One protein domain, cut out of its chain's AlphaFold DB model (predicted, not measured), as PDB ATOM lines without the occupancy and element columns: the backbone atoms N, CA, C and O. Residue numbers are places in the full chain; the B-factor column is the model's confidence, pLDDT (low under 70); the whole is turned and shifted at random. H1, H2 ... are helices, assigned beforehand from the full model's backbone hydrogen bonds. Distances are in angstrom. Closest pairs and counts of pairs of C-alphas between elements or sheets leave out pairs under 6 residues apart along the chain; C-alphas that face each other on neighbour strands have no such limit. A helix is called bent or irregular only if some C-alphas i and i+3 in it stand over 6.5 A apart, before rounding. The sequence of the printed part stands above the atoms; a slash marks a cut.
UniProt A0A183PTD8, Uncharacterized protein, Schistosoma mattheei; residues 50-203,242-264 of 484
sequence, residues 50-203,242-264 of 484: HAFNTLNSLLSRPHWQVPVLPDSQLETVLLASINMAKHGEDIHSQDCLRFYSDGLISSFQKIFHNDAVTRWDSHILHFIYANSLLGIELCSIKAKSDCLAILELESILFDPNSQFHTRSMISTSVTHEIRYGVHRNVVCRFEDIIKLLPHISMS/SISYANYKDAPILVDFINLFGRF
ATOM      1  N   HIS A  50     276.139 272.454 215.373       95.38
ATOM      2  CA  HIS A  50     276.223 272.174 213.935       95.38
ATOM      3  C   HIS A  50     276.686 273.408 213.145       95.38
ATOM      4  O   HIS A  50     277.633 273.314 212.366       95.38
ATOM      5  N   ALA A  51     276.073 274.572 213.390       95.44
ATOM      6  CA  ALA A  51     276.461 275.823 212.741       95.44
ATOM      7  C   ALA A  51     277.909 276.205 213.088       95.44
ATOM      8  O   ALA A  51     278.671 276.577 212.197       95.44
ATOM      9  N   PHE A  52     278.318 276.027 214.349       96.69
ATOM     10  CA  PHE A  52     279.695 276.272 214.782       96.69
ATOM     11  C   PHE A  52     280.714 275.349 214.095       96.69
ATOM     12  O   PHE A  52     281.759 275.804 213.627       96.69
ATOM     13  N   ASN A  53     280.412 274.057 213.962       96.06
ATOM     14  CA  ASN A  53     281.287 273.115 213.262       96.06
ATOM     15  C   ASN A  53     281.403 273.446 211.768       96.06
ATOM     16  O   ASN A  53     282.501 273.379 211.209       96.06
ATOM     17  N   THR A  54     280.303 273.847 211.127       96.38
ATOM     18  CA  THR A  54     280.326 274.326 209.740       96.38
ATOM     19  C   THR A  54     281.167 275.595 209.604       96.38
ATOM     20  O   THR A  54     282.013 275.652 208.713       96.38
ATOM     21  N   LEU A  55     281.005 276.571 210.506       96.38
ATOM     22  CA  LEU A  55     281.826 277.785 210.547       96.38
ATOM     23  C   LEU A  55     283.318 277.434 210.623       96.38
ATOM     24  O   LEU A  55     284.091 277.857 209.767       96.38
ATOM     25  N   ASN A  56     283.717 276.594 211.579       94.94
ATOM     26  CA  ASN A  56     285.114 276.175 211.719       94.94
ATOM     27  C   ASN A  56     285.634 275.461 210.467       94.94
ATOM     28  O   ASN A  56     286.737 275.751 210.010       94.94
ATOM     29  N   SER A  57     284.831 274.581 209.861       95.25
ATOM     30  CA  SER A  57     285.202 273.912 208.611       95.25
ATOM     31  C   SER A  57     285.472 274.904 207.476       95.25
ATOM     32  O   SER A  57     286.405 274.695 206.705       95.25
ATOM     33  N   LEU A  58     284.694 275.986 207.372       94.44
ATOM     34  CA  LEU A  58     284.908 277.043 206.379       94.44
ATOM     35  C   LEU A  58     286.150 277.888 206.695       94.44
ATOM     36  O   LEU A  58     286.903 278.239 205.786       94.44
ATOM     37  N   LEU A  59     286.398 278.167 207.976       93.38
ATOM     38  CA  LEU A  59     287.558 278.928 208.435       93.38
ATOM     39  C   LEU A  59     288.880 278.168 208.255       93.38
ATOM     40  O   LEU A  59     289.904 278.808 208.023       93.38
ATOM     41  N   SER A  60     288.885 276.839 208.355       92.69
ATOM     42  CA  SER A  60     290.099 276.020 208.228       92.69
ATOM     43  C   SER A  60     290.536 275.753 206.781       92.69
ATOM     44  O   SER A  60     291.594 275.163 206.567       92.69
ATOM     45  N   ARG A  61     289.746 276.146 205.772       91.69
ATOM     46  CA  ARG A  61     290.099 275.942 204.356       91.69
ATOM     47  C   ARG A  61     291.242 276.878 203.924       91.69
ATOM     48  O   ARG A  61     291.300 278.006 204.407       91.69
ATOM     49  N   PRO A  62     292.094 276.471 202.958       85.56
ATOM     50  CA  PRO A  62     293.126 277.348 202.388       85.56
ATOM     51  C   PRO A  62     292.532 278.619 201.766       85.56
ATOM     52  O   PRO A  62     293.020 279.722 201.995       85.56
ATOM     53  N   HIS A  63     291.427 278.456 201.034       86.00
ATOM     54  CA  HIS A  63     290.552 279.541 200.594       86.00
ATOM     55  C   HIS A  63     289.395 279.649 201.582       86.00
ATOM     56  O   HIS A  63     288.302 279.131 201.347       86.00
ATOM     57  N   TRP A  64     289.684 280.218 202.748       84.44
ATOM     58  CA  TRP A  64     288.683 280.425 203.784       84.44
ATOM     59  C   TRP A  64     287.570 281.346 203.272       84.44
ATOM     60  O   TRP A  64     287.794 282.242 202.461       84.44
ATOM     61  N   GLN A  65     286.366 281.137 203.791       86.88
ATOM     62  CA  GLN A  65     285.230 282.024 203.579       86.88
ATOM     63  C   GLN A  65     284.545 282.211 204.922       86.88
ATOM     64  O   GLN A  65     284.135 281.233 205.546       86.88
ATOM     65  N   VAL A  66     284.439 283.453 205.387       89.50
ATOM     66  CA  VAL A  66     283.666 283.743 206.595       89.50
ATOM     67  C   VAL A  66     282.199 283.876 206.176       89.50
ATOM     68  O   VAL A  66     281.892 284.738 205.349       89.50
ATOM     69  N   PRO A  67     281.287 283.022 206.674       90.81
ATOM     70  CA  PRO A  67     279.874 283.103 206.335       90.81
ATOM     71  C   PRO A  67     279.257 284.289 207.083       90.81
ATOM     72  O   PRO A  67     278.838 284.148 208.226       90.81
ATOM     73  N   VAL A  68     279.281 285.469 206.458       93.19
ATOM     74  CA  VAL A  68     278.781 286.732 207.040       93.19
ATOM     75  C   VAL A  68     277.344 287.056 206.635       93.19
ATOM     76  O   VAL A  68     276.750 287.971 207.187       93.19
ATOM     77  N   LEU A  69     276.784 286.328 205.667       93.19
ATOM     78  CA  LEU A  69     275.443 286.573 205.136       93.19
ATOM     79  C   LEU A  69     274.359 286.459 206.231       93.19
ATOM     80  O   LEU A  69     274.557 285.730 207.208       93.19
ATOM     81  N   PRO A  70     273.201 287.114 206.049       92.06
ATOM     82  CA  PRO A  70     272.032 286.934 206.909       92.06
ATOM     83  C   PRO A  70     271.712 285.460 207.169       92.06
ATOM     84  O   PRO A  70     271.793 284.647 206.245       92.06
ATOM     85  N   ASP A  71     271.373 285.117 208.416       91.75
ATOM     86  CA  ASP A  71     270.983 283.760 208.837       91.75
ATOM     87  C   ASP A  71     272.049 282.671 208.581       91.75
ATOM     88  O   ASP A  71     271.793 281.470 208.694       91.75
ATOM     89  N   SER A  72     273.280 283.073 208.256       94.19
ATOM     90  CA  SER A  72     274.403 282.157 208.079       94.19
ATOM     91  C   SER A  72     275.071 281.808 209.416       94.19
ATOM     92  O   SER A  72     274.607 282.176 210.500       94.19
ATOM     93  N   GLN A  73     276.149 281.021 209.366       96.44
ATOM     94  CA  GLN A  73     276.691 280.371 210.558       96.44
ATOM     95  C   GLN A  73     277.275 281.363 211.569       96.44
ATOM     96  O   GLN A  73     277.111 281.134 212.765       96.44
ATOM     97  N   LEU A  74     277.929 282.445 211.123       97.25
ATOM     98  CA  LEU A  74     278.496 283.430 212.050       97.25
ATOM     99  C   LEU A  74     277.388 284.136 212.838       97.25
ATOM    100  O   LEU A  74     277.436 284.139 214.066       97.25
ATOM    101  N   GLU A  75     276.366 284.643 212.143       96.12
ATOM    102  CA  GLU A  75     275.213 285.319 212.754       96.12
ATOM    103  C   GLU A  75     274.476 284.379 213.720       96.12
ATOM    104  O   GLU A  75     274.246 284.726 214.876       96.12
ATOM    105  N   THR A  76     274.194 283.145 213.289       96.12
ATOM    106  CA  THR A  76     273.494 282.137 214.107       96.12
ATOM    107  C   THR A  76     274.231 281.847 215.417       96.12
ATOM    108  O   THR A  76     273.626 281.808 216.491       96.12
ATOM    109  N   VAL A  77     275.548 281.624 215.342       97.25
ATOM    110  CA  VAL A  77     276.364 281.281 216.512       97.25
ATOM    111  C   VAL A  77     276.569 282.502 217.418       97.25
ATOM    112  O   VAL A  77     276.505 282.361 218.642       97.25
ATOM    113  N   LEU A  78     276.742 283.701 216.850       97.38
ATOM    114  CA  LEU A  78     276.806 284.960 217.603       97.38
ATOM    115  C   LEU A  78     275.521 285.214 218.394       97.38
ATOM    116  O   LEU A  78     275.590 285.433 219.601       97.38
ATOM    117  N   LEU A  79     274.355 285.127 217.747       97.06
ATOM    118  CA  LEU A  79     273.058 285.356 218.390       97.06
ATOM    119  C   LEU A  79     272.808 284.387 219.547       97.06
ATOM    120  O   LEU A  79     272.380 284.803 220.626       97.06
ATOM    121  N   ALA A  80     273.119 283.104 219.353       96.69
ATOM    122  CA  ALA A  80     273.022 282.118 220.421       96.69
ATOM    123  C   ALA A  80     273.966 282.454 221.585       96.69
ATOM    124  O   ALA A  80     273.542 282.433 222.739       96.69
ATOM    125  N   SER A  81     275.213 282.830 221.287       97.12
ATOM    126  CA  SER A  81     276.204 283.202 222.304       97.12
ATOM    127  C   SER A  81     275.783 284.438 223.103       97.12
ATOM    128  O   SER A  81     275.890 284.440 224.324       97.12
ATOM    129  N   ILE A  82     275.239 285.463 222.438       97.56
ATOM    130  CA  ILE A  82     274.692 286.667 223.084       97.56
ATOM    131  C   ILE A  82     273.546 286.291 224.018       97.56
ATOM    132  O   ILE A  82     273.523 286.728 225.168       97.56
ATOM    133  N   ASN A  83     272.613 285.453 223.560       95.69
ATOM    134  CA  ASN A  83     271.502 285.013 224.397       95.69
ATOM    135  C   ASN A  83     271.994 284.238 225.632       95.69
ATOM    136  O   ASN A  83     271.536 284.503 226.741       95.69
ATOM    137  N   MET A  84     272.966 283.337 225.467       95.50
ATOM    138  CA  MET A  84     273.574 282.612 226.586       95.50
ATOM    139  C   MET A  84     274.315 283.555 227.545       95.50
ATOM    140  O   MET A  84     274.149 283.440 228.756       95.50
ATOM    141  N   ALA A  85     275.067 284.530 227.026       96.12
ATOM    142  CA  ALA A  85     275.782 285.524 227.824       96.12
ATOM    143  C   ALA A  85     274.831 286.435 228.620       96.12
ATOM    144  O   ALA A  85     275.106 286.734 229.782       96.12
ATOM    145  N   LYS A  86     273.683 286.832 228.045       95.19
ATOM    146  CA  LYS A  86     272.636 287.599 228.753       95.19
ATOM    147  C   LYS A  86     272.093 286.851 229.976       95.19
ATOM    148  O   LYS A  86     271.767 287.491 230.973       95.19
ATOM    149  N   HIS A  87     272.027 285.522 229.909       94.00
ATOM    150  CA  HIS A  87     271.547 284.662 230.996       94.00
ATOM    151  C   HIS A  87     272.678 284.101 231.877       94.00
ATOM    152  O   HIS A  87     272.402 283.418 232.859       94.00
ATOM    153  N   GLY A  88     273.944 284.392 231.556       92.69
ATOM    154  CA  GLY A  88     275.107 283.840 232.256       92.69
ATOM    155  C   GLY A  88     275.281 282.327 232.079       92.69
ATOM    156  O   GLY A  88     275.939 281.692 232.895       92.69
ATOM    157  N   GLU A  89     274.684 281.738 231.041       93.38
ATOM    158  CA  GLU A  89     274.763 280.300 230.747       93.38
ATOM    159  C   GLU A  89     275.956 279.949 229.841       93.38
ATOM    160  O   GLU A  89     276.340 278.783 229.724       93.38
ATOM    161  N   ASP A  90     276.588 280.953 229.223       93.88
ATOM    162  CA  ASP A  90     277.744 280.796 228.333       93.88
ATOM    163  C   ASP A  90     278.933 280.121 229.032       93.88
ATOM    164  O   ASP A  90     279.600 279.274 228.439       93.88
ATOM    165  N   ILE A  91     279.149 280.418 230.319       92.00
ATOM    166  CA  ILE A  91     280.227 279.833 231.138       92.00
ATOM    167  C   ILE A  91     280.102 278.316 231.327       92.00
ATOM    168  O   ILE A  91     281.093 277.647 231.624       92.00
ATOM    169  N   HIS A  92     278.897 277.764 231.173       91.88
ATOM    170  CA  HIS A  92     278.631 276.335 231.332       91.88
ATOM    171  C   HIS A  92     278.688 275.574 230.001       91.88
ATOM    172  O   HIS A  92     278.690 274.343 229.995       91.88
ATOM    173  N   SER A  93     278.785 276.286 228.876       94.62
ATOM    174  CA  SER A  93     278.827 275.705 227.538       94.62
ATOM    175  C   SER A  93     280.247 275.676 226.987       94.62
ATOM    176  O   SER A  93     280.788 276.691 226.546       94.62
ATOM    177  N   GLN A  94     280.846 274.483 226.960       94.94
ATOM    178  CA  GLN A  94     282.182 274.284 226.386       94.94
ATOM    179  C   GLN A  94     282.242 274.690 224.909       94.94
ATOM    180  O   GLN A  94     283.228 275.281 224.473       94.94
ATOM    181  N   ASP A  95     281.174 274.439 224.147       96.00
ATOM    182  CA  ASP A  95     281.102 274.832 222.740       96.00
ATOM    183  C   ASP A  95     281.052 276.356 222.566       96.00
ATOM    184  O   ASP A  95     281.709 276.888 221.672       96.00
ATOM    185  N   CYS A  96     280.346 277.070 223.452       96.44
ATOM    186  CA  CYS A  96     280.310 278.534 223.439       96.44
ATOM    187  C   CYS A  96     281.678 279.134 223.785       96.44
ATOM    188  O   CYS A  96     282.150 280.042 223.103       96.44
ATOM    189  N   LEU A  97     282.352 278.595 224.805       95.50
ATOM    190  CA  LEU A  97     283.695 279.037 225.187       95.50
ATOM    191  C   LEU A  97     284.724 278.767 224.079       95.50
ATOM    192  O   LEU A  97     285.563 279.623 223.804       95.50
ATOM    193  N   ARG A  98     284.627 277.619 223.397       96.00
ATOM    194  CA  ARG A  98     285.464 277.292 222.233       96.00
ATOM    195  C   ARG A  98     285.148 278.181 221.032       96.00
ATOM    196  O   ARG A  98     286.039 278.528 220.258       96.00
ATOM    197  N   PHE A  99     283.889 278.571 220.856       97.62
ATOM    198  CA  PHE A  99     283.551 279.582 219.864       97.62
ATOM    199  C   PHE A  99     284.217 280.914 220.187       97.62
ATOM    200  O   PHE A  99     284.820 281.479 219.282       97.62
ATOM    201  N   TYR A 100     284.197 281.376 221.441       97.06
ATOM    202  CA  TYR A 100     284.912 282.597 221.822       97.06
ATOM    203  C   TYR A 100     286.403 282.503 221.504       97.06
ATOM    204  O   TYR A 100     286.917 283.398 220.844       97.06
ATOM    205  N   SER A 101     287.089 281.436 221.928       92.56
ATOM    206  CA  SER A 101     288.543 281.326 221.756       92.56
ATOM    207  C   SER A 101     288.985 281.149 220.304       92.56
ATOM    208  O   SER A 101     290.006 281.711 219.915       92.56
ATOM    209  N   ASP A 102     288.226 280.397 219.501       88.06
ATOM    210  CA  ASP A 102     288.689 279.954 218.184       88.06
ATOM    211  C   ASP A 102     287.862 280.584 217.058       88.06
ATOM    212  O   ASP A 102     288.375 281.322 216.213       88.06
ATOM    213  N   GLY A 103     286.561 280.281 217.024       95.00
ATOM    214  CA  GLY A 103     285.698 280.605 215.886       95.00
ATOM    215  C   GLY A 103     285.426 282.098 215.741       95.00
ATOM    216  O   GLY A 103     285.477 282.628 214.633       95.00
ATOM    217  N   LEU A 104     285.162 282.777 216.855       97.44
ATOM    218  CA  LEU A 104     284.854 284.198 216.926       97.44
ATOM    219  C   LEU A 104     286.072 285.020 216.507       97.44
ATOM    220  O   LEU A 104     286.010 285.763 215.530       97.44
ATOM    221  N   ILE A 105     287.203 284.811 217.179       95.88
ATOM    222  CA  ILE A 105     288.437 285.547 216.902       95.88
ATOM    223  C   ILE A 105     288.950 285.264 215.498       95.88
ATOM    224  O   ILE A 105     289.212 286.212 214.762       95.88
ATOM    225  N   SER A 106     288.994 284.003 215.055       95.62
ATOM    226  CA  SER A 106     289.433 283.698 213.688       95.62
ATOM    227  C   SER A 106     288.531 284.336 212.625       95.62
ATOM    228  O   SER A 106     289.033 284.807 211.601       95.62
ATOM    229  N   SER A 107     287.213 284.390 212.858       97.25
ATOM    230  CA  SER A 107     286.274 285.055 211.944       97.25
ATOM    231  C   SER A 107     286.549 286.553 211.863       97.25
ATOM    232  O   SER A 107     286.732 287.085 210.767       97.25
ATOM    233  N   PHE A 108     286.629 287.230 213.012       97.75
ATOM    234  CA  PHE A 108     286.814 288.677 213.059       97.75
ATOM    235  C   PHE A 108     288.210 289.111 212.604       97.75
ATOM    236  O   PHE A 108     288.328 290.080 211.859       97.75
ATOM    237  N   GLN A 109     289.264 288.352 212.917       95.31
ATOM    238  CA  GLN A 109     290.604 288.589 212.368       95.31
ATOM    239  C   GLN A 109     290.588 288.568 210.833       95.31
ATOM    240  O   GLN A 109     291.124 289.474 210.198       95.31
ATOM    241  N   LYS A 110     289.923 287.583 210.214       94.56
ATOM    242  CA  LYS A 110     289.840 287.481 208.748       94.56
ATOM    243  C   LYS A 110     289.039 288.611 208.105       94.56
ATOM    244  O   LYS A 110     289.446 289.084 207.050       94.56
ATOM    245  N   ILE A 111     287.935 289.053 208.710       95.12
ATOM    246  CA  ILE A 111     287.090 290.104 208.111       95.12
ATOM    247  C   ILE A 111     287.535 291.536 208.453       95.12
ATOM    248  O   ILE A 111     287.127 292.451 207.748       95.12
ATOM    249  N   PHE A 112     288.375 291.743 209.478       95.56
ATOM    250  CA  PHE A 112     288.915 293.069 209.829       95.56
ATOM    251  C   PHE A 112     290.351 293.307 209.362       95.56
ATOM    252  O   PHE A 112     290.695 294.451 209.084       95.56
ATOM    253  N   HIS A 113     291.189 292.271 209.261       92.12
ATOM    254  CA  HIS A 113     292.630 292.447 209.021       92.12
ATOM    255  C   HIS A 113     293.136 291.859 207.705       92.12
ATOM    256  O   HIS A 113     294.269 292.134 207.325       92.12
ATOM    257  N   ASN A 114     292.350 291.042 206.999       89.44
ATOM    258  CA  ASN A 114     292.831 290.462 205.751       89.44
ATOM    259  C   ASN A 114     292.838 291.491 204.611       89.44
ATOM    260  O   ASN A 114     291.864 292.211 204.415       89.44
ATOM    261  N   ASP A 115     293.884 291.486 203.787       85.38
ATOM    262  CA  ASP A 115     293.994 292.386 202.632       85.38
ATOM    263  C   ASP A 115     292.832 292.236 201.635       85.38
ATOM    264  O   ASP A 115     292.465 293.196 200.956       85.38
ATOM    265  N   ALA A 116     292.206 291.054 201.562       86.44
ATOM    266  CA  ALA A 116     291.042 290.805 200.715       86.44
ATOM    267  C   ALA A 116     289.840 291.697 201.063       86.44
ATOM    268  O   ALA A 116     289.045 291.989 200.172       86.44
ATOM    269  N   VAL A 117     289.739 292.181 202.308       85.56
ATOM    270  CA  VAL A 117     288.669 293.085 202.767       85.56
ATOM    271  C   VAL A 117     288.596 294.338 201.897       85.56
ATOM    272  O   VAL A 117     287.511 294.813 201.573       85.56
ATOM    273  N   THR A 118     289.748 294.835 201.436       82.06
ATOM    274  CA  THR A 118     289.819 296.018 200.566       82.06
ATOM    275  C   THR A 118     289.115 295.819 199.220       82.06
ATOM    276  O   THR A 118     288.657 296.788 198.615       82.06
ATOM    277  N   ARG A 119     288.987 294.563 198.775       86.81
ATOM    278  CA  ARG A 119     288.417 294.163 197.482       86.81
ATOM    279  C   ARG A 119     286.973 293.689 197.578       86.81
ATOM    280  O   ARG A 119     286.383 293.384 196.548       86.81
ATOM    281  N   TRP A 120     286.419 293.573 198.782       90.50
ATOM    282  CA  TRP A 120     285.034 293.156 198.949       90.50
ATOM    283  C   TRP A 120     284.068 294.279 198.585       90.50
ATOM    284  O   TRP A 120     284.316 295.465 198.827       90.50
ATOM    285  N   ASP A 121     282.950 293.869 197.999       91.06
ATOM    286  CA  ASP A 121     281.858 294.757 197.640       91.06
ATOM    287  C   ASP A 121     281.160 295.303 198.890       91.06
ATOM    288  O   ASP A 121     281.054 294.622 199.917       91.06
ATOM    289  N   SER A 122     280.602 296.511 198.789       91.31
ATOM    290  CA  SER A 122     279.932 297.180 199.912       91.31
ATOM    291  C   SER A 122     278.783 296.364 200.513       91.31
ATOM    292  O   SER A 122     278.530 296.463 201.710       91.31
ATOM    293  N   HIS A 123     278.121 295.508 199.726       90.94
ATOM    294  CA  HIS A 123     277.066 294.627 200.235       90.94
ATOM    295  C   HIS A 123     277.604 293.576 201.224       90.94
ATOM    296  O   HIS A 123     276.971 293.319 202.244       90.94
ATOM    297  N   ILE A 124     278.797 293.012 200.984       93.50
ATOM    298  CA  ILE A 124     279.460 292.103 201.933       93.50
ATOM    299  C   ILE A 124     279.909 292.871 203.174       93.50
ATOM    300  O   ILE A 124     279.735 292.399 204.298       93.50
ATOM    301  N   LEU A 125     280.448 294.077 202.979       94.50
ATOM    302  CA  LEU A 125     280.870 294.946 204.074       94.50
ATOM    303  C   LEU A 125     279.688 295.357 204.974       94.50
ATOM    304  O   LEU A 125     279.859 295.415 206.190       94.50
ATOM    305  N   HIS A 126     278.481 295.544 204.423       95.56
ATOM    306  CA  HIS A 126     277.250 295.748 205.200       95.56
ATOM    307  C   HIS A 126     276.931 294.553 206.111       95.56
ATOM    308  O   HIS A 126     276.577 294.725 207.276       95.56
ATOM    309  N   PHE A 127     277.110 293.325 205.623       95.62
ATOM    310  CA  PHE A 127     276.900 292.130 206.441       95.62
ATOM    311  C   PHE A 127     277.978 291.947 207.516       95.62
ATOM    312  O   PHE A 127     277.672 291.527 208.633       95.62
ATOM    313  N   ILE A 128     279.227 292.319 207.224       96.56
ATOM    314  CA  ILE A 128     280.296 292.380 208.233       96.56
ATOM    315  C   ILE A 128     279.947 293.406 209.307       96.56
ATOM    316  O   ILE A 128     280.048 293.095 210.493       96.56
ATOM    317  N   TYR A 129     279.476 294.590 208.915       97.12
ATOM    318  CA  TYR A 129     279.005 295.612 209.845       97.12
ATOM    319  C   TYR A 129     277.877 295.086 210.740       97.12
ATOM    320  O   TYR A 129     277.988 295.170 211.960       97.12
ATOM    321  N   ALA A 130     276.853 294.450 210.165       96.94
ATOM    322  CA  ALA A 130     275.743 293.867 210.918       96.94
ATOM    323  C   ALA A 130     276.214 292.836 211.967       96.94
ATOM    324  O   ALA A 130     275.853 292.938 213.139       96.94
ATOM    325  N   ASN A 131     277.082 291.894 211.581       97.75
ATOM    326  CA  ASN A 131     277.669 290.927 212.519       97.75
ATOM    327  C   ASN A 131     278.578 291.600 213.562       97.75
ATOM    328  O   ASN A 131     278.659 291.142 214.701       97.75
ATOM    329  N   SER A 132     279.245 292.698 213.206       98.38
ATOM    330  CA  SER A 132     280.089 293.460 214.132       98.38
ATOM    331  C   SER A 132     279.269 294.162 215.211       98.38
ATOM    332  O   SER A 132     279.697 294.187 216.358       98.38
ATOM    333  N   LEU A 133     278.069 294.660 214.892       98.38
ATOM    334  CA  LEU A 133     277.164 295.231 215.895       98.38
ATOM    335  C   LEU A 133     276.731 294.178 216.933       98.38
ATOM    336  O   LEU A 133     276.714 294.475 218.127       98.38
ATOM    337  N   LEU A 134     276.473 292.935 216.503       98.44
ATOM    338  CA  LEU A 134     276.259 291.798 217.413       98.44
ATOM    339  C   LEU A 134     277.516 291.501 218.250       98.44
ATOM    340  O   LEU A 134     277.428 291.270 219.455       98.44
ATOM    341  N   GLY A 135     278.701 291.552 217.632       98.50
ATOM    342  CA  GLY A 135     279.980 291.434 218.336       98.50
ATOM    343  C   GLY A 135     280.139 292.475 219.450       98.50
ATOM    344  O   GLY A 135     280.485 292.117 220.572       98.50
ATOM    345  N   ILE A 136     279.803 293.740 219.183       98.75
ATOM    346  CA  ILE A 136     279.843 294.823 220.178       98.75
ATOM    347  C   ILE A 136     278.844 294.594 221.318       98.75
ATOM    348  O   ILE A 136     279.176 294.856 222.478       98.75
ATOM    349  N   GLU A 137     277.641 294.092 221.030       98.50
ATOM    350  CA  GLU A 137     276.675 293.709 222.066       98.50
ATOM    351  C   GLU A 137     277.252 292.620 222.984       98.50
ATOM    352  O   GLU A 137     277.227 292.766 224.212       98.50
ATOM    353  N   LEU A 138     277.839 291.566 222.404       98.56
ATOM    354  CA  LEU A 138     278.504 290.502 223.158       98.56
ATOM    355  C   LEU A 138     279.639 291.055 224.032       98.56
ATOM    356  O   LEU A 138     279.681 290.756 225.229       98.56
ATOM    357  N   CYS A 139     280.519 291.886 223.461       98.69
ATOM    358  CA  CYS A 139     281.601 292.544 224.195       98.69
ATOM    359  C   CYS A 139     281.057 293.350 225.376       98.69
ATOM    360  O   CYS A 139     281.525 293.203 226.498       98.69
ATOM    361  N   SER A 140     279.985 294.113 225.166       98.56
ATOM    362  CA  SER A 140     279.376 294.942 226.209       98.56
ATOM    363  C   SER A 140     278.820 294.112 227.366       98.56
ATOM    364  O   SER A 140     279.077 294.421 228.528       98.56
ATOM    365  N   ILE A 141     278.103 293.017 227.079       98.00
ATOM    366  CA  ILE A 141     277.586 292.090 228.104       98.00
ATOM    367  C   ILE A 141     278.743 291.486 228.912       98.00
ATOM    368  O   ILE A 141     278.669 291.379 230.143       98.00
ATOM    369  N   LYS A 142     279.825 291.120 228.219       97.31
ATOM    370  CA  LYS A 142     280.998 290.435 228.767       97.31
ATOM    371  C   LYS A 142     282.110 291.377 229.240       97.31
ATOM    372  O   LYS A 142     283.085 290.865 229.775       97.31
ATOM    373  N   ALA A 143     281.947 292.700 229.185       97.12
ATOM    374  CA  ALA A 143     282.992 293.689 229.498       97.12
ATOM    375  C   ALA A 143     283.548 293.608 230.935       97.12
ATOM    376  O   ALA A 143     284.629 294.107 231.226       97.12
ATOM    377  N   LYS A 144     282.816 292.972 231.857       94.31
ATOM    378  CA  LYS A 144     283.274 292.684 233.230       94.31
ATOM    379  C   LYS A 144     283.849 291.269 233.402       94.31
ATOM    380  O   LYS A 144     284.436 290.957 234.429       94.31
ATOM    381  N   SER A 145     283.645 290.384 232.433       91.38
ATOM    382  CA  SER A 145     284.161 289.016 232.478       91.38
ATOM    383  C   SER A 145     285.640 289.023 232.108       91.38
ATOM    384  O   SER A 145     285.998 289.605 231.088       91.38
ATOM    385  N   ASP A 146     286.480 288.328 232.874       92.75
ATOM    386  CA  ASP A 146     287.916 288.146 232.593       92.75
ATOM    387  C   ASP A 146     288.139 287.173 231.409       92.75
ATOM    388  O   ASP A 146     288.847 286.171 231.506       92.75
ATOM    389  N   CYS A 147     287.471 287.420 230.279       93.69
ATOM    390  CA  CYS A 147     287.492 286.573 229.094       93.69
ATOM    391  C   CYS A 147     288.417 287.179 228.033       93.69
ATOM    392  O   CYS A 147     288.011 288.054 227.274       93.69
ATOM    393  N   LEU A 148     289.656 286.682 227.964       93.31
ATOM    394  CA  LEU A 148     290.684 287.204 227.053       93.31
ATOM    395  C   LEU A 148     290.249 287.221 225.585       93.31
ATOM    396  O   LEU A 148     290.552 288.179 224.885       93.31
ATOM    397  N   ALA A 149     289.511 286.203 225.138       95.88
ATOM    398  CA  ALA A 149     289.003 286.156 223.772       95.88
ATOM    399  C   ALA A 149     288.073 287.342 223.472       95.88
ATOM    400  O   ALA A 149     288.214 287.993 222.448       95.88
ATOM    401  N   ILE A 150     287.171 287.696 224.389       97.69
ATOM    402  CA  ILE A 150     286.293 288.857 224.195       97.69
ATOM    403  C   ILE A 150     287.096 290.164 224.156       97.69
ATOM    404  O   ILE A 150     286.832 291.008 223.307       97.69
ATOM    405  N   LEU A 151     288.114 290.313 225.005       96.69
ATOM    406  CA  LEU A 151     288.984 291.500 224.996       96.69
ATOM    407  C   LEU A 151     289.827 291.602 223.711       96.69
ATOM    408  O   LEU A 151     290.107 292.692 223.209       96.69
ATOM    409  N   GLU A 152     290.212 290.464 223.132       96.81
ATOM    410  CA  GLU A 152     290.840 290.426 221.812       96.81
ATOM    411  C   GLU A 152     289.847 290.814 220.706       96.81
ATOM    412  O   GLU A 152     290.207 291.584 219.816       96.81
ATOM    413  N   LEU A 153     288.585 290.372 220.782       98.38
ATOM    414  CA  LEU A 153     287.539 290.829 219.864       98.38
ATOM    415  C   LEU A 153     287.334 292.346 219.962       98.38
ATOM    416  O   LEU A 153     287.256 293.007 218.930       98.38
ATOM    417  N   GLU A 154     287.290 292.906 221.173       98.38
ATOM    418  CA  GLU A 154     287.244 294.360 221.375       98.38
ATOM    419  C   GLU A 154     288.431 295.045 220.693       98.38
ATOM    420  O   GLU A 154     288.240 296.036 219.994       98.38
ATOM    421  N   SER A 155     289.642 294.493 220.823       96.81
ATOM    422  CA  SER A 155     290.841 295.038 220.173       96.81
ATOM    423  C   SER A 155     290.712 295.044 218.645       96.81
ATOM    424  O   SER A 155     291.108 296.011 218.007       96.81
ATOM    425  N   ILE A 156     290.121 293.996 218.059       97.69
ATOM    426  CA  ILE A 156     289.872 293.904 216.612       97.69
ATOM    427  C   ILE A 156     288.819 294.925 216.164       97.69
ATOM    428  O   ILE A 156     289.002 295.604 215.156       97.69
ATOM    429  N   LEU A 157     287.706 295.021 216.896       98.25
ATOM    430  CA  LEU A 157     286.573 295.874 216.533       98.25
ATOM    431  C   LEU A 157     286.874 297.362 216.731       98.25
ATOM    432  O   LEU A 157     286.375 298.185 215.960       98.25
ATOM    433  N   PHE A 158     287.669 297.709 217.744       97.38
ATOM    434  CA  PHE A 158     288.006 299.091 218.077       97.38
ATOM    435  C   PHE A 158     289.305 299.599 217.442       97.38
ATOM    436  O   PHE A 158     289.625 300.765 217.645       97.38
ATOM    437  N   ASP A 159     290.037 298.801 216.658       94.44
ATOM    438  CA  ASP A 159     291.238 299.282 215.963       94.44
ATOM    439  C   ASP A 159     290.882 300.188 214.768       94.44
ATOM    440  O   ASP A 159     290.503 299.672 213.709       94.44
ATOM    441  N   PRO A 160     291.056 301.525 214.856       91.88
ATOM    442  CA  PRO A 160     290.760 302.417 213.735       91.88
ATOM    443  C   PRO A 160     291.605 302.120 212.488       91.88
ATOM    444  O   PRO A 160     291.205 302.493 211.390       91.88
ATOM    445  N   ASN A 161     292.748 301.441 212.638       91.06
ATOM    446  CA  ASN A 161     293.672 301.145 211.543       91.06
ATOM    447  C   ASN A 161     293.422 299.782 210.885       91.06
ATOM    448  O   ASN A 161     294.156 299.403 209.970       91.06
ATOM    449  N   SER A 162     292.399 299.038 211.314       92.94
ATOM    450  CA  SER A 162     292.042 297.779 210.658       92.94
ATOM    451  C   SER A 162     291.692 298.000 209.176       92.94
ATOM    452  O   SER A 162     291.242 299.079 208.764       92.94
ATOM    453  N   GLN A 163     291.850 296.956 208.358       93.12
ATOM    454  CA  GLN A 163     291.527 297.015 206.927       93.12
ATOM    455  C   GLN A 163     290.047 297.325 206.696       93.12
ATOM    456  O   GLN A 163     289.710 298.051 205.762       93.12
ATOM    457  N   PHE A 164     289.160 296.818 207.556       94.75
ATOM    458  CA  PHE A 164     287.730 297.101 207.466       94.75
ATOM    459  C   PHE A 164     287.414 298.576 207.733       94.75
ATOM    460  O   PHE A 164     286.742 299.207 206.914       94.75
ATOM    461  N   HIS A 165     287.932 299.150 208.826       92.62
ATOM    462  CA  HIS A 165     287.709 300.565 209.142       92.62
ATOM    463  C   HIS A 165     288.306 301.469 208.060       92.62
ATOM    464  O   HIS A 165     287.589 302.308 207.513       92.62
ATOM    465  N   THR A 166     289.536 301.188 207.626       90.56
ATOM    466  CA  THR A 166     290.189 301.891 206.508       90.56
ATOM    467  C   THR A 166     289.349 301.825 205.229       90.56
ATOM    468  O   THR A 166     289.100 302.841 204.576       90.56
ATOM    469  N   ARG A 167     288.841 300.636 204.873       91.06
ATOM    470  CA  ARG A 167     287.991 300.442 203.690       91.06
ATOM    471  C   ARG A 167     286.662 301.181 203.807       91.06
ATOM    472  O   ARG A 167     286.165 301.679 202.795       91.06
ATOM    473  N   SER A 168     286.100 301.256 205.012       90.50
ATOM    474  CA  SER A 168     284.809 301.896 205.267       90.50
ATOM    475  C   SER A 168     284.813 303.407 205.048       90.50
ATOM    476  O   SER A 168     283.754 303.993 204.828       90.50
ATOM    477  N   MET A 169     285.997 304.020 205.063       88.56
ATOM    478  CA  MET A 169     286.196 305.466 204.977       88.56
ATOM    479  C   MET A 169     286.632 305.955 203.596       88.56
ATOM    480  O   MET A 169     286.834 307.153 203.411       88.56
ATOM    481  N   ILE A 170     286.793 305.062 202.614       88.56
ATOM    482  CA  ILE A 170     287.331 305.446 201.300       88.56
ATOM    483  C   ILE A 170     286.451 306.484 200.580       88.56
ATOM    484  O   ILE A 170     286.950 307.295 199.805       88.56
ATOM    485  N   SER A 171     285.136 306.455 200.819       89.69
ATOM    486  CA  SER A 171     284.187 307.452 200.332       89.69
ATOM    487  C   SER A 171     282.923 307.464 201.189       89.69
ATOM    488  O   SER A 171     282.561 306.466 201.816       89.69
ATOM    489  N   THR A 172     282.203 308.585 201.162       87.69
ATOM    490  CA  THR A 172     280.904 308.721 201.836       87.69
ATOM    491  C   THR A 172     279.864 307.733 201.303       87.69
ATOM    492  O   THR A 172     279.073 307.225 202.094       87.69
ATOM    493  N   SER A 173     279.895 307.409 200.002       90.12
ATOM    494  CA  SER A 173     279.027 306.386 199.389       90.12
ATOM    495  C   SER A 173     279.276 305.015 200.001       90.12
ATOM    496  O   SER A 173     278.341 304.353 200.429       90.12
ATOM    497  N   VAL A 174     280.546 304.618 200.133       91.38
ATOM    498  CA  VAL A 174     280.907 303.330 200.735       91.38
ATOM    499  C   VAL A 174     280.456 303.276 202.187       91.38
ATOM    500  O   VAL A 174     279.819 302.308 202.588       91.38
ATOM    501  N   THR A 175     280.740 304.313 202.980       91.19
ATOM    502  CA  THR A 175     280.255 304.378 204.363       91.19
ATOM    503  C   THR A 175     278.733 304.223 204.424       91.19
ATOM    504  O   THR A 175     278.218 303.499 205.277       91.19
ATOM    505  N   HIS A 176     278.014 304.909 203.532       90.88
ATOM    506  CA  HIS A 176     276.561 304.862 203.458       90.88
ATOM    507  C   HIS A 176     276.069 303.447 203.121       90.88
ATOM    508  O   HIS A 176     275.291 302.875 203.880       90.88
ATOM    509  N   GLU A 177     276.589 302.831 202.062       92.88
ATOM    510  CA  GLU A 177     276.235 301.467 201.657       92.88
ATOM    511  C   GLU A 177     276.543 300.435 202.751       92.88
ATOM    512  O   GLU A 177     275.767 299.504 202.950       92.88
ATOM    513  N   ILE A 178     277.635 300.604 203.505       93.81
ATOM    514  CA  ILE A 178     277.958 299.714 204.627       93.81
ATOM    515  C   ILE A 178     276.964 299.882 205.778       93.81
ATOM    516  O   ILE A 178     276.570 298.893 206.390       93.81
ATOM    517  N   ARG A 179     276.543 301.108 206.101       91.50
ATOM    518  CA  ARG A 179     275.611 301.350 207.213       91.50
ATOM    519  C   ARG A 179     274.179 300.944 206.887       91.50
ATOM    520  O   ARG A 179     273.513 300.347 207.728       91.50
ATOM    521  N   TYR A 180     273.721 301.253 205.679       91.19
ATOM    522  CA  TYR A 180     272.309 301.154 205.305       91.19
ATOM    523  C   TYR A 180     272.002 299.996 204.348       91.19
ATOM    524  O   TYR A 180     270.844 299.612 204.194       91.19
ATOM    525  N   GLY A 181     273.023 299.386 203.747       89.62
ATOM    526  CA  GLY A 181     272.852 298.383 202.701       89.62
ATOM    527  C   GLY A 181     272.455 299.011 201.359       89.62
ATOM    528  O   GLY A 181     272.020 300.155 201.289       89.62
ATOM    529  N   VAL A 182     272.613 298.253 200.270       82.31
ATOM    530  CA  VAL A 182     272.295 298.726 198.903       82.31
ATOM    531  C   VAL A 182     270.808 298.559 198.567       82.31
ATOM    532  O   VAL A 182     270.201 299.431 197.960       82.31
ATOM    533  N   HIS A 183     270.213 297.425 198.949       75.56
ATOM    534  CA  HIS A 183     268.811 297.098 198.635       75.56
ATOM    535  C   HIS A 183     267.937 296.939 199.877       75.56
ATOM    536  O   HIS A 183     266.733 297.183 199.838       75.56
ATOM    537  N   ARG A 184     268.530 296.484 200.983       80.31
ATOM    538  CA  ARG A 184     267.838 296.275 202.250       80.31
ATOM    539  C   ARG A 184     268.827 296.401 203.392       80.31
ATOM    540  O   ARG A 184     269.857 295.729 203.384       80.31
ATOM    541  N   ASN A 185     268.449 297.182 204.395       86.94
ATOM    542  CA  ASN A 185     269.187 297.246 205.641       86.94
ATOM    543  C   ASN A 185     268.867 296.011 206.497       86.94
ATOM    544  O   ASN A 185     267.776 295.905 207.067       86.94
ATOM    545  N   VAL A 186     269.797 295.058 206.592       88.75
ATOM    546  CA  VAL A 186     269.585 293.854 207.416       88.75
ATOM    547  C   VAL A 186     269.746 294.125 208.908       88.75
ATOM    548  O   VAL A 186     269.225 293.352 209.714       88.75
ATOM    549  N   VAL A 187     270.387 295.242 209.276       90.19
ATOM    550  CA  VAL A 187     270.514 295.704 210.666       90.19
ATOM    551  C   VAL A 187     269.142 296.037 211.249       90.19
ATOM    552  O   VAL A 187     268.938 295.881 212.445       90.19
ATOM    553  N   CYS A 188     268.146 296.387 210.427       88.19
ATOM    554  CA  CYS A 188     266.779 296.638 210.899       88.19
ATOM    555  C   CYS A 188     266.106 295.412 211.543       88.19
ATOM    556  O   CYS A 188     265.136 295.569 212.278       88.19
ATOM    557  N   ARG A 189     266.617 294.193 211.309       89.38
ATOM    558  CA  ARG A 189     266.166 292.979 212.016       89.38
ATOM    559  C   ARG A 189     266.592 292.984 213.485       89.38
ATOM    560  O   ARG A 189     266.039 292.244 214.294       89.38
ATOM    561  N   PHE A 190     267.565 293.827 213.823       92.19
ATOM    562  CA  PHE A 190     268.174 293.898 215.127       92.19
ATOM    563  C   PHE A 190     267.501 294.927 216.047       92.19
ATOM    564  O   PHE A 190     268.126 295.903 216.446       92.19
ATOM    565  N   GLU A 191     266.233 294.699 216.420       89.38
ATOM    566  CA  GLU A 191     265.415 295.605 217.254       89.38
ATOM    567  C   GLU A 191     266.153 296.242 218.447       89.38
ATOM    568  O   GLU A 191     266.088 297.458 218.624       89.38
ATOM    569  N   ASP A 192     266.847 295.451 219.271       89.81
ATOM    570  CA  ASP A 192     267.554 295.968 220.452       89.81
ATOM    571  C   ASP A 192     268.726 296.885 220.082       89.81
ATOM    572  O   ASP A 192     268.948 297.891 220.750       89.81
ATOM    573  N   ILE A 193     269.418 296.606 218.977       93.75
ATOM    574  CA  ILE A 193     270.504 297.449 218.464       93.75
ATOM    575  C   ILE A 193     269.935 298.722 217.836       93.75
ATOM    576  O   ILE A 193     270.436 299.811 218.102       93.75
ATOM    577  N   ILE A 194     268.855 298.621 217.057       90.94
ATOM    578  CA  ILE A 194     268.210 299.773 216.414       90.94
ATOM    579  C   ILE A 194     267.667 300.765 217.445       90.94
ATOM    580  O   ILE A 194     267.817 301.971 217.266       90.94
ATOM    581  N   LYS A 195     267.105 300.285 218.563       90.94
ATOM    582  CA  LYS A 195     266.701 301.162 219.679       90.94
ATOM    583  C   LYS A 195     267.874 301.985 220.219       90.94
ATOM    584  O   LYS A 195     267.674 303.118 220.649       90.94
ATOM    585  N   LEU A 196     269.083 301.421 220.204       91.94
ATOM    586  CA  LEU A 196     270.294 302.074 220.698       91.94
ATOM    587  C   LEU A 196     271.039 302.861 219.613       91.94
ATOM    588  O   LEU A 196     271.818 303.740 219.960       91.94
ATOM    589  N   LEU A 197     270.805 302.608 218.326       90.12
ATOM    590  CA  LEU A 197     271.379 303.347 217.192       90.12
ATOM    591  C   LEU A 197     270.280 303.721 216.178       90.12
ATOM    592  O   LEU A 197     270.278 303.232 215.043       90.12
ATOM    593  N   PRO A 198     269.330 304.595 216.557       84.69
ATOM    594  CA  PRO A 198     268.153 304.868 215.733       84.69
ATOM    595  C   PRO A 198     268.490 305.522 214.387       84.69
ATOM    596  O   PRO A 198     267.730 305.375 213.431       84.69
ATOM    597  N   HIS A 199     269.641 306.196 214.271       84.12
ATOM    598  CA  HIS A 199     270.090 306.819 213.023       84.12
ATOM    599  C   HIS A 199     270.340 305.808 211.900       84.12
ATOM    600  O   HIS A 199     270.245 306.178 210.738       84.12
ATOM    601  N   ILE A 200     270.601 304.537 212.220       85.75
ATOM    602  CA  ILE A 200     270.842 303.478 211.224       85.75
ATOM    603  C   ILE A 200     269.526 302.980 210.608       85.75
ATOM    604  O   ILE A 200     269.518 302.443 209.503       85.75
ATOM    605  N   SER A 201     268.390 303.185 211.283       78.06
ATOM    606  CA  SER A 201     267.078 302.748 210.789       78.06
ATOM    607  C   SER A 201     266.525 303.626 209.661       78.06
ATOM    608  O   SER A 201     265.594 303.206 208.974       78.06
ATOM    609  N   MET A 202     267.038 304.848 209.499       62.50
ATOM    610  CA  MET A 202     266.437 305.878 208.655       62.50
ATOM    611  C   MET A 202     267.234 306.084 207.370       62.50
ATOM    612  O   MET A 202     268.121 306.928 207.304       62.50
ATOM    613  N   SER A 203     266.867 305.354 206.322       46.91
ATOM    614  CA  SER A 203     267.147 305.769 204.946       46.91
ATOM    615  C   SER A 203     266.213 305.033 203.994       46.91
ATOM    616  O   SER A 203     266.540 303.954 203.516       46.91
ATOM    617  N   SER A 242     281.072 308.397 222.050       91.62
ATOM    618  CA  SER A 242     282.090 308.807 221.089       91.62
ATOM    619  C   SER A 242     282.168 310.327 220.927       91.62
ATOM    620  O   SER A 242     281.309 311.069 221.401       91.62
ATOM    621  N   ILE A 243     283.150 310.791 220.155       86.44
ATOM    622  CA  ILE A 243     283.119 312.124 219.551       86.44
ATOM    623  C   ILE A 243     281.830 312.335 218.740       86.44
ATOM    624  O   ILE A 243     281.233 311.381 218.232       86.44
ATOM    625  N   SER A 244     281.423 313.600 218.612       77.19
ATOM    626  CA  SER A 244     280.213 313.986 217.886       77.19
ATOM    627  C   SER A 244     280.239 313.518 216.429       77.19
ATOM    628  O   SER A 244     281.253 313.659 215.735       77.19
ATOM    629  N   TYR A 245     279.069 313.110 215.930       65.69
ATOM    630  CA  TYR A 245     278.772 312.899 214.510       65.69
ATOM    631  C   TYR A 245     278.897 314.175 213.644       65.69
ATOM    632  O   TYR A 245     278.403 314.193 212.530       65.69
ATOM    633  N   ALA A 246     279.549 315.253 214.082       57.66
ATOM    634  CA  ALA A 246     279.997 316.348 213.210       57.66
ATOM    635  C   ALA A 246     281.515 316.303 212.925       57.66
ATOM    636  O   ALA A 246     281.962 316.753 211.871       57.66
ATOM    637  N   ASN A 247     282.301 315.692 213.822       58.72
ATOM    638  CA  ASN A 247     283.773 315.689 213.806       58.72
ATOM    639  C   ASN A 247     284.373 314.332 213.369       58.72
ATOM    640  O   ASN A 247     285.571 314.108 213.482       58.72
ATOM    641  N   TYR A 248     283.534 313.419 212.876       62.09
ATOM    642  CA  TYR A 248     283.785 311.981 212.693       62.09
ATOM    643  C   TYR A 248     284.282 311.559 211.301       62.09
ATOM    644  O   TYR A 248     284.236 310.366 210.990       62.09
ATOM    645  N   LYS A 249     284.689 312.503 210.440       60.34
ATOM    646  CA  LYS A 249     284.978 312.231 209.014       60.34
ATOM    647  C   LYS A 249     285.989 311.097 208.793       60.34
ATOM    648  O   LYS A 249     285.968 310.484 207.731       60.34
ATOM    649  N   ASP A 250     286.760 310.768 209.826       63.66
ATOM    650  CA  ASP A 250     287.819 309.778 209.787       63.66
ATOM    651  C   ASP A 250     287.480 308.422 210.443       63.66
ATOM    652  O   ASP A 250     288.379 307.608 210.512       63.66
ATOM    653  N   ALA A 251     286.268 308.137 210.960       78.31
ATOM    654  CA  ALA A 251     285.883 306.761 211.376       78.31
ATOM    655  C   ALA A 251     284.379 306.597 211.737       78.31
ATOM    656  O   ALA A 251     284.033 306.291 212.884       78.31
ATOM    657  N   PRO A 252     283.438 306.766 210.792       83.88
ATOM    658  CA  PRO A 252     281.999 306.663 211.057       83.88
ATOM    659  C   PRO A 252     281.573 305.353 211.730       83.88
ATOM    660  O   PRO A 252     280.823 305.360 212.706       83.88
ATOM    661  N   ILE A 253     282.042 304.215 211.229       92.44
ATOM    662  CA  ILE A 253     281.611 302.916 211.753       92.44
ATOM    663  C   ILE A 253     282.137 302.681 213.174       92.44
ATOM    664  O   ILE A 253     281.398 302.207 214.034       92.44
ATOM    665  N   LEU A 254     283.379 303.082 213.450       94.38
ATOM    666  CA  LEU A 254     283.957 303.002 214.790       94.38
ATOM    667  C   LEU A 254     283.164 303.832 215.810       94.38
ATOM    668  O   LEU A 254     282.946 303.389 216.936       94.38
ATOM    669  N   VAL A 255     282.680 305.009 215.405       93.62
ATOM    670  CA  VAL A 255     281.797 305.854 216.222       93.62
ATOM    671  C   VAL A 255     280.502 305.118 216.589       93.62
ATOM    672  O   VAL A 255     280.074 305.176 217.745       93.62
ATOM    673  N   ASP A 256     279.907 304.368 215.656       94.81
ATOM    674  CA  ASP A 256     278.727 303.543 215.952       94.81
ATOM    675  C   ASP A 256     279.058 302.434 216.957       94.81
ATOM    676  O   ASP A 256     278.293 302.217 217.895       94.81
ATOM    677  N   PHE A 257     280.213 301.778 216.811       97.75
ATOM    678  CA  PHE A 257     280.664 300.732 217.735       97.75
ATOM    679  C   PHE A 257     280.882 301.270 219.154       97.75
ATOM    680  O   PHE A 257     280.403 300.669 220.114       97.75
ATOM    681  N   ILE A 258     281.545 302.420 219.305       97.44
ATOM    682  CA  ILE A 258     281.792 303.050 220.613       97.44
ATOM    683  C   ILE A 258     280.471 303.443 221.282       97.44
ATOM    684  O   ILE A 258     280.262 303.169 222.467       97.44
ATOM    685  N   ASN A 259     279.563 304.069 220.527       96.25
ATOM    686  CA  ASN A 259     278.257 304.454 221.049       96.25
ATOM    687  C   ASN A 259     277.429 303.237 221.449       96.25
ATOM    688  O   ASN A 259     276.840 303.242 222.526       96.25
ATOM    689  N   LEU A 260     277.406 302.188 220.625       97.62
ATOM    690  CA  LEU A 260     276.689 300.957 220.942       97.62
ATOM    691  C   LEU A 260     277.243 300.295 222.202       97.62
ATOM    692  O   LEU A 260     276.467 299.918 223.078       97.62
ATOM    693  N   PHE A 261     278.572 300.229 222.328       98.56
ATOM    694  CA  PHE A 261     279.228 299.655 223.497       98.56
ATOM    695  C   PHE A 261     278.830 300.376 224.787       98.56
ATOM    696  O   PHE A 261     278.436 299.757 225.776       98.56
ATOM    697  N   GLY A 262     278.864 301.710 224.766       97.62
ATOM    698  CA  GLY A 262     278.437 302.512 225.907       97.62
ATOM    699  C   GLY A 262     276.946 302.394 226.209       97.62
ATOM    700  O   GLY A 262     276.568 302.243 227.369       97.62
ATOM    701  N   ARG A 263     276.095 302.387 225.180       96.94
ATOM    702  CA  ARG A 263     274.633 302.291 225.319       96.94
ATOM    703  C   ARG A 263     274.163 300.917 225.814       96.94
ATOM    704  O   ARG A 263     273.108 300.840 226.435       96.94
ATOM    705  N   PHE A 264     274.963 299.866 225.630       96.69
ATOM    706  CA  PHE A 264     274.793 298.564 226.292       96.69
ATOM    707  C   PHE A 264     275.457 298.475 227.685       96.69
ATOM    708  O   PHE A 264     275.579 297.384 228.252       96.69
TER     709      PHE A 264
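This is residues 50 to 203 and 242 to 264 of the 484 residues of an uncharacterized protein of Schistosoma mattheei (UniProt A0A183PTD8). A long helix, H5, runs through the middle of a compact, rounded helical body, with H2 and H12 packed side by side with it on opposite sides and running the same way. H6 crosses H5 on a third side with the arm H3b alongside H6, H8 crosses the first part of H5, and the short helices H9, H10 and H11 gather on the side away from H6. The printed part has 177 residues with twelve named helices, H1 to H12 in order along the chain, and no named strand; the class is all helix. The radius of gyration of the C-alphas is 15.3 A, and they span 44 by 36 by 28 A along their three main axes.

Find C-alpha 50 at (276.223, 272.174, 213.935), where H1 begins; it covers residues 50 to 59. After residues 60 to 72, which hold no named element, H2 takes residues 73 to 87, 21.5 A long. H3, residues 94 to 113, was assigned by its hydrogen bonds as one helix but is bent, with C-alphas 101 and 104 6.7 A apart; its arms are H3a, residues 94 to 101, and H3b, residues 104 to 113. H4 is residues 115 to 119. At C-alpha 122, (279.932, 297.180, 199.912), begins H5, residues 122 to 142, 29.7 A long. Read on to H6, residues 148 to 158, 15.1 A long, H7, residues 163 to 168, and H8, residues 172 to 180. Then come H9, residues 186 to 189, H10, residues 191 to 196, and H11, residues 198 to 201. Past the cut you reach H12, residues 252 to 263, 16.6 A long, ending at C-alpha 263, (274.633, 302.291, 225.319).

Begin at H5, which with H12 is the hub, each touching five other helices. H2 touches H5 at a shallow tilt of 20 degrees, the closest C-alphas being those of Ile 82 and Leu 138, 5.4 A apart. H12 touches H5 at a shallow tilt of 25 degrees, closest at C-alphas 140 and 261, 5.4 A. H5 and H6 form a helical hairpin, opposite ways at a steep tilt of 44 degrees, closest at C-alphas 139 and 150, 6.0 A. H8 touches residues 122 to 129 of H5, with C-alphas 126 and 178 4.1 A apart. H9 only just touches H5, with 3 pairs of C-alphas within 8 A, closest at 130 and 187, 5.5 A. Farther out, H3b touches H6 at a shallow tilt of 24 degrees, closest at C-alphas 105 and 153, 6.1 A. H7 touches H3b, C-alphas 112 and 164 being 4.8 A apart, and H4, C-alphas 118 and 167 being 5.7 A apart. H1 touches H2, closest at C-alphas 51 and 73, 5.1 A, and H11 touches H9, closest at C-alphas 188 and 201, 6.1 A. H10 only just touches H12, with 3 pairs within 8 A, closest at C-alphas 196 and 263, 6.3 A. H2 and H12 are apart. Every O i to N i+4 pair is within hydrogen-bond range in H1, H2, H3a, H3b, H5, H6, H7, H8 and H12. In H4 it is 0 of 1, beside 2 of 2 O i to N i+3 pairs, and in H10 1 of 2; H9 and H11 are too short for an O i to N i+4 pair.

Look for the two C-alphas farthest apart at His 50 and Ala 246, 44.3 A. Residues 204 to 241 are not printed, and C-alphas 203 and 242 stand 22.2 A apart across that cut. The link from H1 to H2, 13 residues, is long. The mean pLDDT of the printed part is 91.5; residues 202 to 203 and 245 to 250 are under 70.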